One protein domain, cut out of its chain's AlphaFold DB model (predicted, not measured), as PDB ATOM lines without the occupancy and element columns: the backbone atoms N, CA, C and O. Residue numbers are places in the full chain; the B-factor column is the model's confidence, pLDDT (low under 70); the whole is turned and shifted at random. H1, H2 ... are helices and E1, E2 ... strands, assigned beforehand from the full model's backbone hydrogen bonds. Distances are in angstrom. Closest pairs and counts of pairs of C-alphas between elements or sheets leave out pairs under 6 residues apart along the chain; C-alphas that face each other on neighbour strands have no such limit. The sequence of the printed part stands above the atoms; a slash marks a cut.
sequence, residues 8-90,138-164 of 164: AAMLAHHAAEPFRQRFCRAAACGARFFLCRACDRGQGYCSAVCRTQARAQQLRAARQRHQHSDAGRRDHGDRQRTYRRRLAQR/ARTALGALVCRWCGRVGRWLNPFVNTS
ATOM      1  N   ALA A   8     -21.462   3.129  33.124       54.88
ATOM      2  CA  ALA A   8     -22.787   2.664  33.530       54.88
ATOM      3  C   ALA A   8     -23.228   3.266  34.878       54.88
ATOM      4  O   ALA A   8     -24.371   3.706  35.011       54.88
ATOM      5  N   ALA A   9     -22.319   3.368  35.853       54.50
ATOM      6  CA  ALA A   9     -22.582   3.995  37.148       54.50
ATOM      7  C   ALA A   9     -22.800   5.519  37.040       54.50
ATOM      8  O   ALA A   9     -23.722   6.054  37.656       54.50
ATOM      9  N   MET A  10     -22.028   6.229  36.207       52.72
ATOM     10  CA  MET A  10     -22.238   7.661  35.942       52.72
ATOM     11  C   MET A  10     -23.567   7.925  35.216       52.72
ATOM     12  O   MET A  10     -24.293   8.859  35.567       52.72
ATOM     13  N   LEU A  11     -23.940   7.077  34.248       54.56
ATOM     14  CA  LEU A  11     -25.255   7.114  33.596       54.56
ATOM     15  C   LEU A  11     -26.394   6.864  34.601       54.56
ATOM     16  O   LEU A  11     -27.419   7.544  34.539       54.56
ATOM     17  N   ALA A  12     -26.202   5.957  35.564       54.41
ATOM     18  CA  ALA A  12     -27.166   5.676  36.627       54.41
ATOM     19  C   ALA A  12     -27.304   6.834  37.638       54.41
ATOM     20  O   ALA A  12     -28.422   7.181  38.022       54.41
ATOM     21  N   HIS A  13     -26.207   7.496  38.018       53.66
ATOM     22  CA  HIS A  13     -26.262   8.676  38.888       53.66
ATOM     23  C   HIS A  13     -26.926   9.878  38.208       53.66
ATOM     24  O   HIS A  13     -27.726  10.575  38.835       53.66
ATOM     25  N   HIS A  14     -26.687  10.093  36.912       54.44
ATOM     26  CA  HIS A  14     -27.410  11.114  36.152       54.44
ATOM     27  C   HIS A  14     -28.895  10.775  35.962       54.44
ATOM     28  O   HIS A  14     -29.726  11.684  35.959       54.44
ATOM     29  N   ALA A  15     -29.257   9.489  35.898       56.19
ATOM     30  CA  ALA A  15     -30.649   9.047  35.848       56.19
ATOM     31  C   ALA A  15     -31.440   9.331  37.145       56.19
ATOM     32  O   ALA A  15     -32.675   9.328  37.107       56.19
ATOM     33  N   ALA A  16     -30.762   9.609  38.266       63.41
ATOM     34  CA  ALA A  16     -31.378   9.918  39.558       63.41
ATOM     35  C   ALA A  16     -31.600  11.423  39.813       63.41
ATOM     36  O   ALA A  16     -32.335  11.773  40.737       63.41
ATOM     37  N   GLU A  17     -31.011  12.334  39.024       69.12
ATOM     38  CA  GLU A  17     -31.206  13.771  39.259       69.12
ATOM     39  C   GLU A  17     -32.643  14.208  38.904       69.12
ATOM     40  O   GLU A  17     -33.058  14.072  37.744       69.12
ATOM     41  N   PRO A  18     -33.404  14.800  39.851       81.38
ATOM     42  CA  PRO A  18     -34.724  15.337  39.558       81.38
ATOM     43  C   PRO A  18     -34.646  16.455  38.531       81.38
ATOM     44  O   PRO A  18     -33.968  17.471  38.727       81.38
ATOM     45  N   PHE A  19     -35.418  16.320  37.460       88.50
ATOM     46  CA  PHE A  19     -35.626  17.416  36.529       88.50
ATOM     47  C   PHE A  19     -36.767  18.304  36.993       88.50
ATOM     48  O   PHE A  19     -37.837  17.843  37.396       88.50
ATOM     49  N   ARG A  20     -36.550  19.614  36.882       87.44
ATOM     50  CA  ARG A  20     -37.587  20.602  37.159       87.44
ATOM     51  C   ARG A  20     -38.469  20.759  35.933       87.44
ATOM     52  O   ARG A  20     -37.984  20.990  34.824       87.44
ATOM     53  N   GLN A  21     -39.773  20.647  36.156       88.94
ATOM     54  CA  GLN A  21     -40.777  20.972  35.155       88.94
ATOM     55  C   GLN A  21     -40.911  22.493  35.037       88.94
ATOM     56  O   GLN A  21     -41.044  23.200  36.036       88.94
ATOM     57  N   ARG A  22     -40.915  22.995  33.803       90.12
ATOM     58  CA  ARG A  22     -41.158  24.400  33.473       90.12
ATOM     59  C   ARG A  22     -42.200  24.505  32.365       90.12
ATOM     60  O   ARG A  22     -42.388  23.580  31.575       90.12
ATOM     61  N   PHE A  23     -42.839  25.667  32.296       91.06
ATOM     62  CA  PHE A  23     -43.716  26.057  31.198       91.06
ATOM     63  C   PHE A  23     -43.111  27.257  30.476       91.06
ATOM     64  O   PHE A  23     -42.585  28.175  31.110       91.06
ATOM     65  N   CYS A  24     -43.134  27.228  29.145       93.06
ATOM     66  CA  CYS A  24     -42.587  28.293  28.321       93.06
ATOM     67  C   CYS A  24     -43.395  29.575  28.527       93.06
ATOM     68  O   CYS A  24     -44.608  29.586  28.337       93.06
ATOM     69  N   ARG A  25     -42.707  30.667  28.865       93.56
ATOM     70  CA  ARG A  25     -43.312  31.982  29.132       93.56
ATOM     71  C   ARG A  25     -43.661  32.779  27.873       93.56
ATOM     72  O   ARG A  25     -44.142  33.901  27.982       93.56
ATOM     73  N   ALA A  26     -43.377  32.255  26.679       92.25
ATOM     74  CA  ALA A  26     -43.800  32.913  25.447       92.25
ATOM     75  C   ALA A  26     -45.325  32.794  25.302       92.25
ATOM     76  O   ALA A  26     -45.864  31.690  25.398       92.25
ATOM     77  N   ALA A  27     -45.994  33.923  25.046       87.81
ATOM     78  CA  ALA A  27     -47.454  34.047  25.096       87.81
ATOM     79  C   ALA A  27     -48.203  33.042  24.202       87.81
ATOM     80  O   ALA A  27     -49.236  32.527  24.601       87.81
ATOM     81  N   ALA A  28     -47.657  32.729  23.023       86.94
ATOM     82  CA  ALA A  28     -48.253  31.777  22.084       86.94
ATOM     83  C   ALA A  28     -47.742  30.331  22.250       86.94
ATOM     84  O   ALA A  28     -48.138  29.456  21.489       86.94
ATOM     85  N   CYS A  29     -46.818  30.071  23.185       87.56
ATOM     86  CA  CYS A  29     -46.133  28.782  23.278       87.56
ATOM     87  C   CYS A  29     -46.631  27.903  24.424       87.56
ATOM     88  O   CYS A  29     -46.959  26.757  24.167       87.56
ATOM     89  N   GLY A  30     -46.594  28.352  25.684       87.19
ATOM     90  CA  GLY A  30     -47.070  27.564  26.844       87.19
ATOM     91  C   GLY A  30     -46.456  26.158  27.041       87.19
ATOM     92  O   GLY A  30     -46.880  25.413  27.920       87.19
ATOM     93  N   ALA A  31     -45.458  25.782  26.236       88.44
ATOM     94  CA  ALA A  31     -44.887  24.445  26.159       88.44
ATOM     95  C   ALA A  31     -44.358  23.953  27.506       88.44
ATOM     96  O   ALA A  31     -43.594  24.660  28.163       88.44
ATOM     97  N   ARG A  32     -44.677  22.710  27.872       89.44
ATOM     98  CA  ARG A  32     -44.080  22.039  29.031       89.44
ATOM     99  C   ARG A  32     -42.720  21.452  28.658       89.44
ATOM    100  O   ARG A  32     -42.608  20.732  27.672       89.44
ATOM    101  N   PHE A  33     -41.689  21.728  29.449       89.38
ATOM    102  CA  PHE A  33     -40.341  21.202  29.229       89.38
ATOM    103  C   PHE A  33     -39.625  20.910  30.552       89.38
ATOM    104  O   PHE A  33     -40.057  21.350  31.617       89.38
ATOM    105  N   PHE A  34     -38.537  20.146  30.471       89.56
ATOM    106  CA  PHE A  34     -37.767  19.690  31.624       89.56
ATOM    107  C   PHE A  34     -36.327  20.175  31.551       89.56
ATOM    108  O   PHE A  34     -35.725  20.213  30.474       89.56
ATOM    109  N   LEU A  35     -35.778  20.539  32.706       89.62
ATOM    110  CA  LEU A  35     -34.395  20.970  32.848       89.62
ATOM    111  C   LEU A  35     -33.726  20.233  34.001       89.62
ATOM    112  O   LEU A  35     -34.311  20.090  35.077       89.62
ATOM    113  N   CYS A  36     -32.473  19.835  33.793       88.88
ATOM    114  CA  CYS A  36     -31.619  19.419  34.895       88.88
ATOM    115  C   CYS A  36     -31.292  20.617  35.796       88.88
ATOM    116  O   CYS A  36     -31.332  21.775  35.362       88.88
ATOM    117  N   ARG A  37     -30.898  20.341  37.043       86.69
ATOM    118  CA  ARG A  37     -30.526  21.368  38.028       86.69
ATOM    119  C   ARG A  37     -29.472  22.345  37.492       86.69
ATOM    120  O   ARG A  37     -29.580  23.546  37.717       86.69
ATOM    121  N   ALA A  38     -28.495  21.848  36.732       89.19
ATOM    122  CA  ALA A  38     -27.451  22.680  36.132       89.19
ATOM    123  C   ALA A  38     -27.990  23.682  35.089       89.19
ATOM    124  O   ALA A  38     -27.456  24.785  34.976       89.19
ATOM    125  N   CYS A  39     -29.042  23.314  34.348       89.75
ATOM    126  CA  CYS A  39     -29.646  24.141  33.301       89.75
ATOM    127  C   CYS A  39     -30.825  24.995  33.792       89.75
ATOM    128  O   CYS A  39     -31.234  25.900  33.073       89.75
ATOM    129  N   ASP A  40     -31.359  24.764  34.992       89.38
ATOM    130  CA  ASP A  40     -32.546  25.469  35.508       89.38
ATOM    131  C   ASP A  40     -32.329  26.960  35.837       89.38
ATOM    132  O   ASP A  40     -33.281  27.627  36.219       89.38
ATOM    133  N   ARG A  41     -31.117  27.509  35.658       88.25
ATOM    134  CA  ARG A  41     -30.654  28.876  36.003       88.25
ATOM    135  C   ARG A  41     -31.517  30.042  35.454       88.25
ATOM    136  O   ARG A  41     -31.060  30.839  34.643       88.25
ATOM    137  N   GLY A  42     -32.777  30.149  35.866       86.12
ATOM    138  CA  GLY A  42     -33.755  31.127  35.386       86.12
ATOM    139  C   GLY A  42     -34.339  30.842  33.996       86.12
ATOM    140  O   GLY A  42     -34.966  31.724  33.406       86.12
ATOM    141  N   GLN A  43     -34.158  29.641  33.442       89.06
ATOM    142  CA  GLN A  43     -34.634  29.327  32.093       89.06
ATOM    143  C   GLN A  43     -36.166  29.249  32.029       89.06
ATOM    144  O   GLN A  43     -36.789  28.303  32.505       89.06
ATOM    145  N   GLY A  44     -36.777  30.255  31.402       92.88
ATOM    146  CA  GLY A  44     -38.234  30.370  31.261       92.88
ATOM    147  C   GLY A  44     -38.783  30.063  29.867       92.88
ATOM    148  O   GLY A  44     -39.988  30.178  29.662       92.88
ATOM    149  N   TYR A  45     -37.936  29.712  28.897       94.06
ATOM    150  CA  TYR A  45     -38.339  29.519  27.499       94.06
ATOM    151  C   TYR A  45     -37.817  28.187  26.962       94.06
ATOM    152  O   TYR A  45     -36.669  27.828  27.208       94.06
ATOM    153  N   CYS A  46     -38.645  27.476  26.192       90.69
ATOM    154  CA  CYS A  46     -38.312  26.149  25.661       90.69
ATOM    155  C   CYS A  46     -37.314  26.175  24.485       90.69
ATOM    156  O   CYS A  46     -36.813  25.123  24.078       90.69
ATOM    157  N   SER A  47     -37.062  27.356  23.908       89.88
ATOM    158  CA  SER A  47     -36.179  27.560  22.758       89.88
ATOM    159  C   SER A  47     -35.674  29.004  22.670       89.88
ATOM    160  O   SER A  47     -36.265  29.931  23.238       89.88
ATOM    161  N   ALA A  48     -34.597  29.203  21.903       89.50
ATOM    162  CA  ALA A  48     -34.099  30.532  21.557       89.50
ATOM    163  C   ALA A  48     -35.147  31.353  20.786       89.50
ATOM    164  O   ALA A  48     -35.324  32.535  21.070       89.50
ATOM    165  N   VAL A  49     -35.910  30.715  19.891       92.44
ATOM    166  CA  VAL A  49     -36.990  31.359  19.125       92.44
ATOM    167  C   VAL A  49     -38.038  31.971  20.059       92.44
ATOM    168  O   VAL A  49     -38.340  33.159  19.954       92.44
ATOM    169  N   CYS A  50     -38.533  31.198  21.033       93.38
ATOM    170  CA  CYS A  50     -39.499  31.685  22.023       93.38
ATOM    171  C   CYS A  50     -38.936  32.837  22.866       93.38
ATOM    172  O   CYS A  50     -39.642  33.808  23.136       93.38
ATOM    173  N   ARG A  51     -37.656  32.760  23.253       93.44
ATOM    174  CA  ARG A  51     -36.982  33.834  23.992       93.44
ATOM    175  C   ARG A  51     -36.914  35.124  23.170       93.44
ATOM    176  O   ARG A  51     -37.227  36.191  23.693       93.44
ATOM    177  N   THR A  52     -36.529  35.038  21.898       94.31
ATOM    178  CA  THR A  52     -36.422  36.197  21.000       94.31
ATOM    179  C   THR A  52     -37.784  36.839  20.756       94.31
ATOM    180  O   THR A  52     -37.913  38.059  20.871       94.31
ATOM    181  N   GLN A  53     -38.822  36.037  20.504       94.12
ATOM    182  CA  GLN A  53     -40.190  36.532  20.334       94.12
ATOM    183  C   GLN A  53     -40.694  37.259  21.589       94.12
ATOM    184  O   GLN A  53     -41.188  38.385  21.493       94.12
ATOM    185  N   ALA A  54     -40.516  36.657  22.770       94.00
ATOM    186  CA  ALA A  54     -40.911  37.269  24.036       94.00
ATOM    187  C   ALA A  54     -40.146  38.576  24.301       94.00
ATOM    188  O   ALA A  54     -40.749  39.585  24.666       94.00
ATOM    189  N   ARG A  55     -38.832  38.609  24.030       95.25
ATOM    190  CA  ARG A  55     -38.022  39.834  24.135       95.25
ATOM    191  C   ARG A  55     -38.533  40.930  23.198       95.25
ATOM    192  O   ARG A  55     -38.667  42.076  23.620       95.25
ATOM    193  N   ALA A  56     -38.861  40.599  21.951       95.19
ATOM    194  CA  ALA A  56     -39.407  41.562  20.996       95.19
ATOM    195  C   ALA A  56     -40.768  42.122  21.446       95.19
ATOM    196  O   ALA A  56     -41.049  43.302  21.247       95.19
ATOM    197  N   GLN A  57     -41.623  41.303  22.063       94.81
ATOM    198  CA  GLN A  57     -42.890  41.759  22.648       94.81
ATOM    199  C   GLN A  57     -42.660  42.702  23.838       94.81
ATOM    200  O   GLN A  57     -43.235  43.787  23.874       94.81
ATOM    201  N   GLN A  58     -41.770  42.336  24.763       94.75
ATOM    202  CA  GLN A  58     -41.423  43.168  25.920       94.75
ATOM    203  C   GLN A  58     -40.850  44.524  25.500       94.75
ATOM    204  O   GLN A  58     -41.267  45.557  26.021       94.75
ATOM    205  N   LEU A  59     -39.940  44.535  24.522       97.25
ATOM    206  CA  LEU A  59     -39.369  45.767  23.983       97.25
ATOM    207  C   LEU A  59     -40.427  46.635  23.305       97.25
ATOM    208  O   LEU A  59     -40.422  47.846  23.506       97.25
ATOM    209  N   ARG A  60     -41.353  46.046  22.537       95.62
ATOM    210  CA  ARG A  60     -42.480  46.790  21.955       95.62
ATOM    211  C   ARG A  60     -43.336  47.431  23.042       95.62
ATOM    212  O   ARG A  60     -43.569  48.631  22.979       95.62
ATOM    213  N   ALA A  61     -43.725  46.678  24.069       95.19
ATOM    214  CA  ALA A  61     -44.514  47.209  25.180       95.19
ATOM    215  C   ALA A  61     -43.776  48.326  25.942       95.19
ATOM    216  O   ALA A  61     -44.367  49.352  26.266       95.19
ATOM    217  N   ALA A  62     -42.474  48.159  26.193       95.56
ATOM    218  CA  ALA A  62     -41.654  49.182  26.835       95.56
ATOM    219  C   ALA A  62     -41.534  50.451  25.977       95.56
ATOM    220  O   ALA A  62     -41.691  51.553  26.498       95.56
ATOM    221  N   ARG A  63     -41.318  50.302  24.662       94.56
ATOM    222  CA  ARG A  63     -41.286  51.423  23.712       94.56
ATOM    223  C   ARG A  63     -42.611  52.172  23.684       94.56
ATOM    224  O   ARG A  63     -42.584  53.391  23.748       94.56
ATOM    225  N   GLN A  64     -43.737  51.461  23.646       94.56
ATOM    226  CA  GLN A  64     -45.070  52.068  23.694       94.56
ATOM    227  C   GLN A  64     -45.247  52.892  24.977       94.56
ATOM    228  O   GLN A  64     -45.512  54.088  24.909       94.56
ATOM    229  N   ARG A  65     -44.976  52.309  26.156       96.19
ATOM    230  CA  ARG A  65     -45.037  53.050  27.432       96.19
ATOM    231  C   ARG A  65     -44.142  54.288  27.440       96.19
ATOM    232  O   ARG A  65     -44.566  55.347  27.888       96.19
ATOM    233  N   HIS A  66     -42.920  54.166  26.931       93.25
ATOM    234  CA  HIS A  66     -41.997  55.292  26.863       93.25
ATOM    235  C   HIS A  66     -42.485  56.385  25.900       93.25
ATOM    236  O   HIS A  66     -42.432  57.555  26.257       93.25
ATOM    237  N   GLN A  67     -43.021  56.033  24.728       91.00
ATOM    238  CA  GLN A  67     -43.585  57.000  23.774       91.00
ATOM    239  C   GLN A  67     -44.759  57.790  24.363       91.00
ATOM    240  O   GLN A  67     -44.892  58.979  24.086       91.00
ATOM    241  N   HIS A  68     -45.571  57.158  25.214       91.88
ATOM    242  CA  HIS A  68     -46.655  57.834  25.926       91.88
ATOM    243  C   HIS A  68     -46.179  58.681  27.118       91.88
ATOM    244  O   HIS A  68     -46.926  59.538  27.584       91.88
ATOM    245  N   SER A  69     -44.949  58.487  27.599       94.50
ATOM    246  CA  SER A  69     -44.404  59.239  28.735       94.50
ATOM    247  C   SER A  69     -44.009  60.671  28.368       94.50
ATOM    248  O   SER A  69     -43.627  60.957  27.234       94.50
ATOM    249  N   ASP A  70     -44.030  61.568  29.352       94.00
ATOM    250  CA  ASP A  70     -43.617  62.968  29.189       94.00
ATOM    251  C   ASP A  70     -42.172  63.092  28.701       94.00
ATOM    252  O   ASP A  70     -41.880  63.890  27.809       94.00
ATOM    253  N   ALA A  71     -41.278  62.258  29.241       92.88
ATOM    254  CA  ALA A  71     -39.891  62.170  28.797       92.88
ATOM    255  C   ALA A  71     -39.810  61.783  27.312       92.88
ATOM    256  O   ALA A  71     -39.136  62.455  26.537       92.88
ATOM    257  N   GLY A  72     -40.574  60.771  26.888       91.88
ATOM    258  CA  GLY A  72     -40.635  60.365  25.482       91.88
ATOM    259  C   GLY A  72     -41.179  61.455  24.553       91.88
ATOM    260  O   GLY A  72     -40.682  61.612  23.436       91.88
ATOM    261  N   ARG A  73     -42.156  62.253  25.009       91.75
ATOM    262  CA  ARG A  73     -42.672  63.403  24.244       91.75
ATOM    263  C   ARG A  73     -41.621  64.506  24.088       91.75
ATOM    264  O   ARG A  73     -41.479  65.045  22.989       91.75
ATOM    265  N   ARG A  74     -40.857  64.814  25.144       93.81
ATOM    266  CA  ARG A  74     -39.744  65.786  25.089       93.81
ATOM    267  C   ARG A  74     -38.640  65.323  24.140       93.81
ATOM    268  O   ARG A  74     -38.296  66.070  23.226       93.81
ATOM    269  N   ASP A  75     -38.207  64.069  24.263       93.62
ATOM    270  CA  ASP A  75     -37.237  63.443  23.357       93.62
ATOM    271  C   ASP A  75     -37.683  63.535  21.893       93.62
ATOM    272  O   ASP A  75     -36.881  63.809  20.998       93.62
ATOM    273  N   HIS A  76     -38.974  63.306  21.620       92.00
ATOM    274  CA  HIS A  76     -39.518  63.454  20.272       92.00
ATOM    275  C   HIS A  76     -39.412  64.902  19.775       92.00
ATOM    276  O   HIS A  76     -38.968  65.131  18.648       92.00
ATOM    277  N   GLY A  77     -39.748  65.878  20.623       93.62
ATOM    278  CA  GLY A  77     -39.575  67.301  20.326       93.62
ATOM    279  C   GLY A  77     -38.125  67.664  19.994       93.62
ATOM    280  O   GLY A  77     -37.870  68.331  18.991       93.62
ATOM    281  N   ASP A  78     -37.162  67.170  20.769       94.81
ATOM    282  CA  ASP A  78     -35.736  67.447  20.561       94.81
ATOM    283  C   ASP A  78     -35.184  66.784  19.298       94.81
ATOM    284  O   ASP A  78     -34.408  67.392  18.548       94.81
ATOM    285  N   ARG A  79     -35.649  65.567  18.990       92.31
ATOM    286  CA  ARG A  79     -35.353  64.907  17.711       92.31
ATOM    287  C   ARG A  79     -35.885  65.717  16.533       92.31
ATOM    288  O   ARG A  79     -35.141  65.911  15.571       92.31
ATOM    289  N   GLN A  80     -37.115  66.225  16.614       95.50
ATOM    290  CA  GLN A  80     -37.709  67.053  15.559       95.50
ATOM    291  C   GLN A  80     -36.972  68.387  15.392       95.50
ATOM    292  O   GLN A  80     -36.668  68.778  14.266       95.50
ATOM    293  N   ARG A  81     -36.596  69.052  16.493       95.19
ATOM    294  CA  ARG A  81     -35.742  70.252  16.463       95.19
ATOM    295  C   ARG A  81     -34.414  69.973  15.756       95.19
ATOM    296  O   ARG A  81     -34.028  70.696  14.840       95.19
ATOM    297  N   THR A  82     -33.746  68.882  16.129       95.75
ATOM    298  CA  THR A  82     -32.464  68.474  15.535       95.75
ATOM    299  C   THR A  82     -32.598  68.110  14.056       95.75
ATOM    300  O   THR A  82     -31.705  68.398  13.261       95.75
ATOM    301  N   TYR A  83     -33.698  67.463  13.665       94.31
ATOM    302  CA  TYR A  83     -34.000  67.161  12.267       94.31
ATOM    303  C   TYR A  83     -34.195  68.442  11.445       94.31
ATOM    304  O   TYR A  83     -33.514  68.617  10.438       94.31
ATOM    305  N   ARG A  84     -35.030  69.377  11.919       94.94
ATOM    306  CA  ARG A  84     -35.254  70.674  11.258       94.94
ATOM    307  C   ARG A  84     -33.961  71.475  11.112       94.94
ATOM    308  O   ARG A  84     -33.703  72.002  10.037       94.94
ATOM    309  N   ARG A  85     -33.109  71.497  12.144       94.06
ATOM    310  CA  ARG A  85     -31.783  72.137  12.078       94.06
ATOM    311  C   ARG A  85     -30.906  71.524  10.984       94.06
ATOM    312  O   ARG A  85     -30.312  72.258  10.205       94.06
ATOM    313  N   ARG A  86     -30.848  70.189  10.902       93.12
ATOM    314  CA  ARG A  86     -30.087  69.483   9.855       93.12
ATOM    315  C   ARG A  86     -30.623  69.769   8.455       93.12
ATOM    316  O   ARG A  86     -29.834  69.880   7.527       93.12
ATOM    317  N   LEU A  87     -31.941  69.886   8.304       93.06
ATOM    318  CA  LEU A  87     -32.561  70.206   7.022       93.06
ATOM    319  C   LEU A  87     -32.261  71.650   6.593       93.06
ATOM    320  O   LEU A  87     -31.890  71.867   5.447       93.06
ATOM    321  N   ALA A  88     -32.340  72.610   7.520       90.00
ATOM    322  CA  ALA A  88     -31.987  74.007   7.258       90.00
ATOM    323  C   ALA A  88     -30.517  74.162   6.831       90.00
ATOM    324  O   ALA A  88     -30.220  74.897   5.901       90.00
ATOM    325  N   GLN A  89     -29.605  73.410   7.456       87.75
ATOM    326  CA  GLN A  89     -28.178  73.388   7.097       87.75
ATOM    327  C   GLN A  89     -27.886  72.708   5.751       87.75
ATOM    328  O   GLN A  89     -26.812  72.898   5.193       87.75
ATOM    329  N   ARG A  90     -28.809  71.879   5.255       84.25
ATOM    330  CA  ARG A  90     -28.682  71.158   3.982       84.25
ATOM    331  C   ARG A  90     -29.338  71.879   2.811       84.25
ATOM    332  O   ARG A  90     -29.277  71.340   1.708       84.25
ATOM    333  N   ALA A 138     -39.369  15.672  25.347       63.12
ATOM    334  CA  ALA A 138     -38.624  14.617  24.687       63.12
ATOM    335  C   ALA A 138     -38.426  13.510  25.731       63.12
ATOM    336  O   ALA A 138     -37.585  13.580  26.628       63.12
ATOM    337  N   ARG A 139     -39.352  12.558  25.699       65.06
ATOM    338  CA  ARG A 139     -39.247  11.282  26.366       65.06
ATOM    339  C   ARG A 139     -38.427  10.423  25.424       65.06
ATOM    340  O   ARG A 139     -38.687  10.386  24.225       65.06
ATOM    341  N   THR A 140     -37.415   9.774  25.965       60.94
ATOM    342  CA  THR A 140     -36.758   8.670  25.267       60.94
ATOM    343  C   THR A 140     -37.768   7.538  25.042       60.94
ATOM    344  O   THR A 140     -38.813   7.498  25.699       60.94
ATOM    345  N   ALA A 141     -37.447   6.586  24.161       56.62
ATOM    346  CA  ALA A 141     -38.259   5.380  23.955       56.62
ATOM    347  C   ALA A 141     -38.513   4.593  25.262       56.62
ATOM    348  O   ALA A 141     -39.520   3.908  25.389       56.62
ATOM    349  N   LEU A 142     -37.638   4.760  26.260       58.69
ATOM    350  CA  LEU A 142     -37.723   4.150  27.591       58.69
ATOM    351  C   LEU A 142     -38.526   4.992  28.604       58.69
ATOM    352  O   LEU A 142     -38.484   4.738  29.804       58.69
ATOM    353  N   GLY A 143     -39.205   6.054  28.160       66.94
ATOM    354  CA  GLY A 143     -39.997   6.940  29.019       66.94
ATOM    355  C   GLY A 143     -39.181   7.913  29.880       66.94
ATOM    356  O   GLY A 143     -39.766   8.755  30.566       66.94
ATOM    357  N   ALA A 144     -37.845   7.860  29.825       73.00
ATOM    358  CA  ALA A 144     -36.976   8.776  30.560       73.00
ATOM    359  C   ALA A 144     -37.009  10.183  29.948       73.00
ATOM    360  O   ALA A 144     -37.079  10.336  28.726       73.00
ATOM    361  N   LEU A 145     -36.955  11.215  30.790       83.50
ATOM    362  CA  LEU A 145     -37.038  12.608  30.358       83.50
ATOM    363  C   LEU A 145     -35.666  13.136  29.982       83.50
ATOM    364  O   LEU A 145     -34.686  12.830  30.654       83.50
ATOM    365  N   VAL A 146     -35.602  13.993  28.965       86.00
ATOM    366  CA  VAL A 146     -34.354  14.673  28.599       86.00
ATOM    367  C   VAL A 146     -34.399  16.159  28.933       86.00
ATOM    368  O   VAL A 146     -35.425  16.837  28.800       86.00
ATOM    369  N   CYS A 147     -33.259  16.684  29.368       87.44
ATOM    370  CA  CYS A 147     -33.064  18.097  29.598       87.44
ATOM    371  C   CYS A 147     -33.140  18.805  28.250       87.44
ATOM    372  O   CYS A 147     -32.349  18.532  27.347       87.44
ATOM    373  N   ARG A 148     -34.047  19.773  28.133       88.62
ATOM    374  CA  ARG A 148     -34.266  20.510  26.884       88.62
ATOM    375  C   ARG A 148     -33.027  21.265  26.391       88.62
ATOM    376  O   ARG A 148     -32.963  21.603  25.217       88.62
ATOM    377  N   TRP A 149     -32.080  21.562  27.281       87.69
ATOM    378  CA  TRP A 149     -30.925  22.400  26.967       87.69
ATOM    379  C   TRP A 149     -29.643  21.612  26.687       87.69
ATOM    380  O   TRP A 149     -28.911  21.962  25.773       87.69
ATOM    381  N   CYS A 150     -29.356  20.574  27.477       88.31
ATOM    382  CA  CYS A 150     -28.104  19.815  27.372       88.31
ATOM    383  C   CYS A 150     -28.296  18.342  27.000       88.31
ATOM    384  O   CYS A 150     -27.318  17.608  26.945       88.31
ATOM    385  N   GLY A 151     -29.535  17.879  26.806       85.56
ATOM    386  CA  GLY A 151     -29.828  16.507  26.385       85.56
ATOM    387  C   GLY A 151     -29.653  15.429  27.459       85.56
ATOM    388  O   GLY A 151     -30.040  14.292  27.216       85.56
ATOM    389  N   ARG A 152     -29.137  15.761  28.654       86.00
ATOM    390  CA  ARG A 152     -29.025  14.807  29.773       86.00
ATOM    391  C   ARG A 152     -30.354  14.115  30.051       86.00
ATOM    392  O   ARG A 152     -31.389  14.775  30.061       86.00
ATOM    393  N   VAL A 153     -30.299  12.821  30.327       83.81
ATOM    394  CA  VAL A 153     -31.458  12.005  30.700       83.81
ATOM    395  C   VAL A 153     -31.645  12.059  32.217       83.81
ATOM    396  O   VAL A 153     -30.664  12.108  32.950       83.81
ATOM    397  N   GLY A 154     -32.889  12.071  32.682       80.94
ATOM    398  CA  GLY A 154     -33.229  12.077  34.100       80.94
ATOM    399  C   GLY A 154     -34.680  11.674  34.348       80.94
ATOM    400  O   GLY A 154     -35.415  11.278  33.435       80.94
ATOM    401  N   ARG A 155     -35.103  11.788  35.607       77.19
ATOM    402  CA  ARG A 155     -36.472  11.488  36.045       77.19
ATOM    403  C   ARG A 155     -37.163  12.756  36.533       77.19
ATOM    404  O   ARG A 155     -36.537  13.671  37.063       77.19
ATOM    405  N   TRP A 156     -38.477  12.823  36.351       76.44
ATOM    406  CA  TRP A 156     -39.291  13.847  36.998       76.44
ATOM    407  C   TRP A 156     -39.758  13.295  38.333       76.44
ATOM    408  O   TRP A 156     -40.481  12.302  38.370       76.44
ATOM    409  N   LEU A 157     -39.331  13.937  39.416       67.88
ATOM    410  CA  LEU A 157     -39.919  13.716  40.727       67.88
ATOM    411  C   LEU A 157     -41.193  14.557  40.790       67.88
ATOM    412  O   LEU A 157     -41.141  15.786  40.692       67.88
ATOM    413  N   ASN A 158     -42.335  13.880  40.889       63.69
ATOM    414  CA  ASN A 158     -43.601  14.540  41.155       63.69
ATOM    415  C   ASN A 158     -43.492  15.181  42.554       63.69
ATOM    416  O   ASN A 158     -43.324  14.454  43.528       63.69
ATOM    417  N   PRO A 159     -43.553  16.516  42.691       62.25
ATOM    418  CA  PRO A 159     -43.396  17.165  43.993       62.25
ATOM    419  C   PRO A 159     -44.550  16.864  44.964       62.25
ATOM    420  O   PRO A 159     -44.476  17.274  46.114       62.25
ATOM    421  N   PHE A 160     -45.606  16.179  44.510       60.12
ATOM    422  CA  PHE A 160     -46.783  15.833  45.307       60.12
ATOM    423  C   PHE A 160     -46.807  14.379  45.797       60.12
ATOM    424  O   PHE A 160     -47.731  14.016  46.518       60.12
ATOM    425  N   VAL A 161     -45.832  13.537  45.429       54.34
ATOM    426  CA  VAL A 161     -45.688  12.233  46.095       54.34
ATOM    427  C   VAL A 161     -44.882  12.429  47.375       54.34
ATOM    428  O   VAL A 161     -43.656  12.467  47.350       54.34
ATOM    429  N   ASN A 162     -45.583  12.575  48.502       42.75
ATOM    430  CA  ASN A 162     -44.979  12.277  49.795       42.75
ATOM    431  C   ASN A 162     -44.682  10.777  49.801       42.75
ATOM    432  O   ASN A 162     -45.596   9.957  49.769       42.75
ATOM    433  N   THR A 163     -43.404  10.421  49.783       51.66
ATOM    434  CA  THR A 163     -42.961   9.091  50.193       51.66
ATOM    435  C   THR A 163     -43.129   9.019  51.708       51.66
ATOM    436  O   THR A 163     -42.250   9.487  52.434       51.66
ATOM    437  N   SER A 164     -44.302   8.564  52.148       43.22
ATOM    438  CA  SER A 164     -44.569   8.143  53.528       43.22
ATOM    439  C   SER A 164     -43.832   6.851  53.854       43.22
ATOM    440  O   SER A 164     -43.686   6.022  52.924       43.22
TER     441      SER A 164
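This is residues 8 to 90 and 138 to 164 of the 164 residues of an uncharacterized protein of Acidobacteria bacterium (UniProt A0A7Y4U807). A loose small head, made of the strand hairpin E1 and E2 with long loops and the short helix H1, has a long arm of two helices, H2 and H3, which meet near their ends in an L-shaped corner. H2 leads away from the head, and the far part of the arm, residues 77 to 90, sticks out alone. In the head, the last printed stretch, residues 138 to 164, has no named element and folds back on itself, residues 145 to 146 pairing antiparallel with residues 153 to 154. The printed part has 110 residues with three named helices and two named strands, in the order H1, E1, E2, H2, H3; the sheet has the order E1 - E2, antiparallel, and the class is mostly helix. The whole is extended, with a radius of gyration of the C-alphas of 23.9 A and spans of 77 by 32 by 21 A, the arm making much of the length.

The printed part begins with H1, residues 8 to 15, 10.4 A from first to last C-alpha, with C-alpha 8 at (-22.787, 2.664, 33.530). E1 is residues 20 to 23, 10.1 A long, and E2 is residues 32 to 35, 10.5 A long. H2 is residues 48 to 68, 30.4 A long, beginning at C-alpha 48 (-34.099, 30.532, 21.557). H3 is residues 70 to 89, 28.9 A long, ending at C-alpha 89 (-28.178, 73.388, 7.097).

H1 is apart from E2, H2 and H3. E1 and E2 form a hairpin, with 145 degrees between their directions; C-alphas 21 and 34, which face each other, are 4.8 A apart. Across this pair N 20 and O 35 are within hydrogen-bond range at 2.9 A, as are N 33 and O 22 at 2.9 A. E1 is apart from H2 and H3, and E2 is apart from H3. H2 and H3 are close but not clearly touching, and the closest C-alphas, those of His 66 and Gly 72, are 5.4 A apart. Their lines are about perpendicular, at 84 degrees. In H1, H2 and H3 every O i to N i+4 pair is within hydrogen-bond range.

The two C-alphas farthest apart, those of Gln 89 and Ser 164, the chain's last residue, are 81.7 A apart. Residues 91 to 137 are not printed, and C-alphas 90 and 138 are 61.0 A apart across this cut. The link from E2 to H2, 12 residues, is long; the links from H1 to E1 and from H2 to H3 are tight. The mean pLDDT of the printed part is 83.3, and confidence is under 70 in residues 8 to 17, 138 to 143 and 157 to 164.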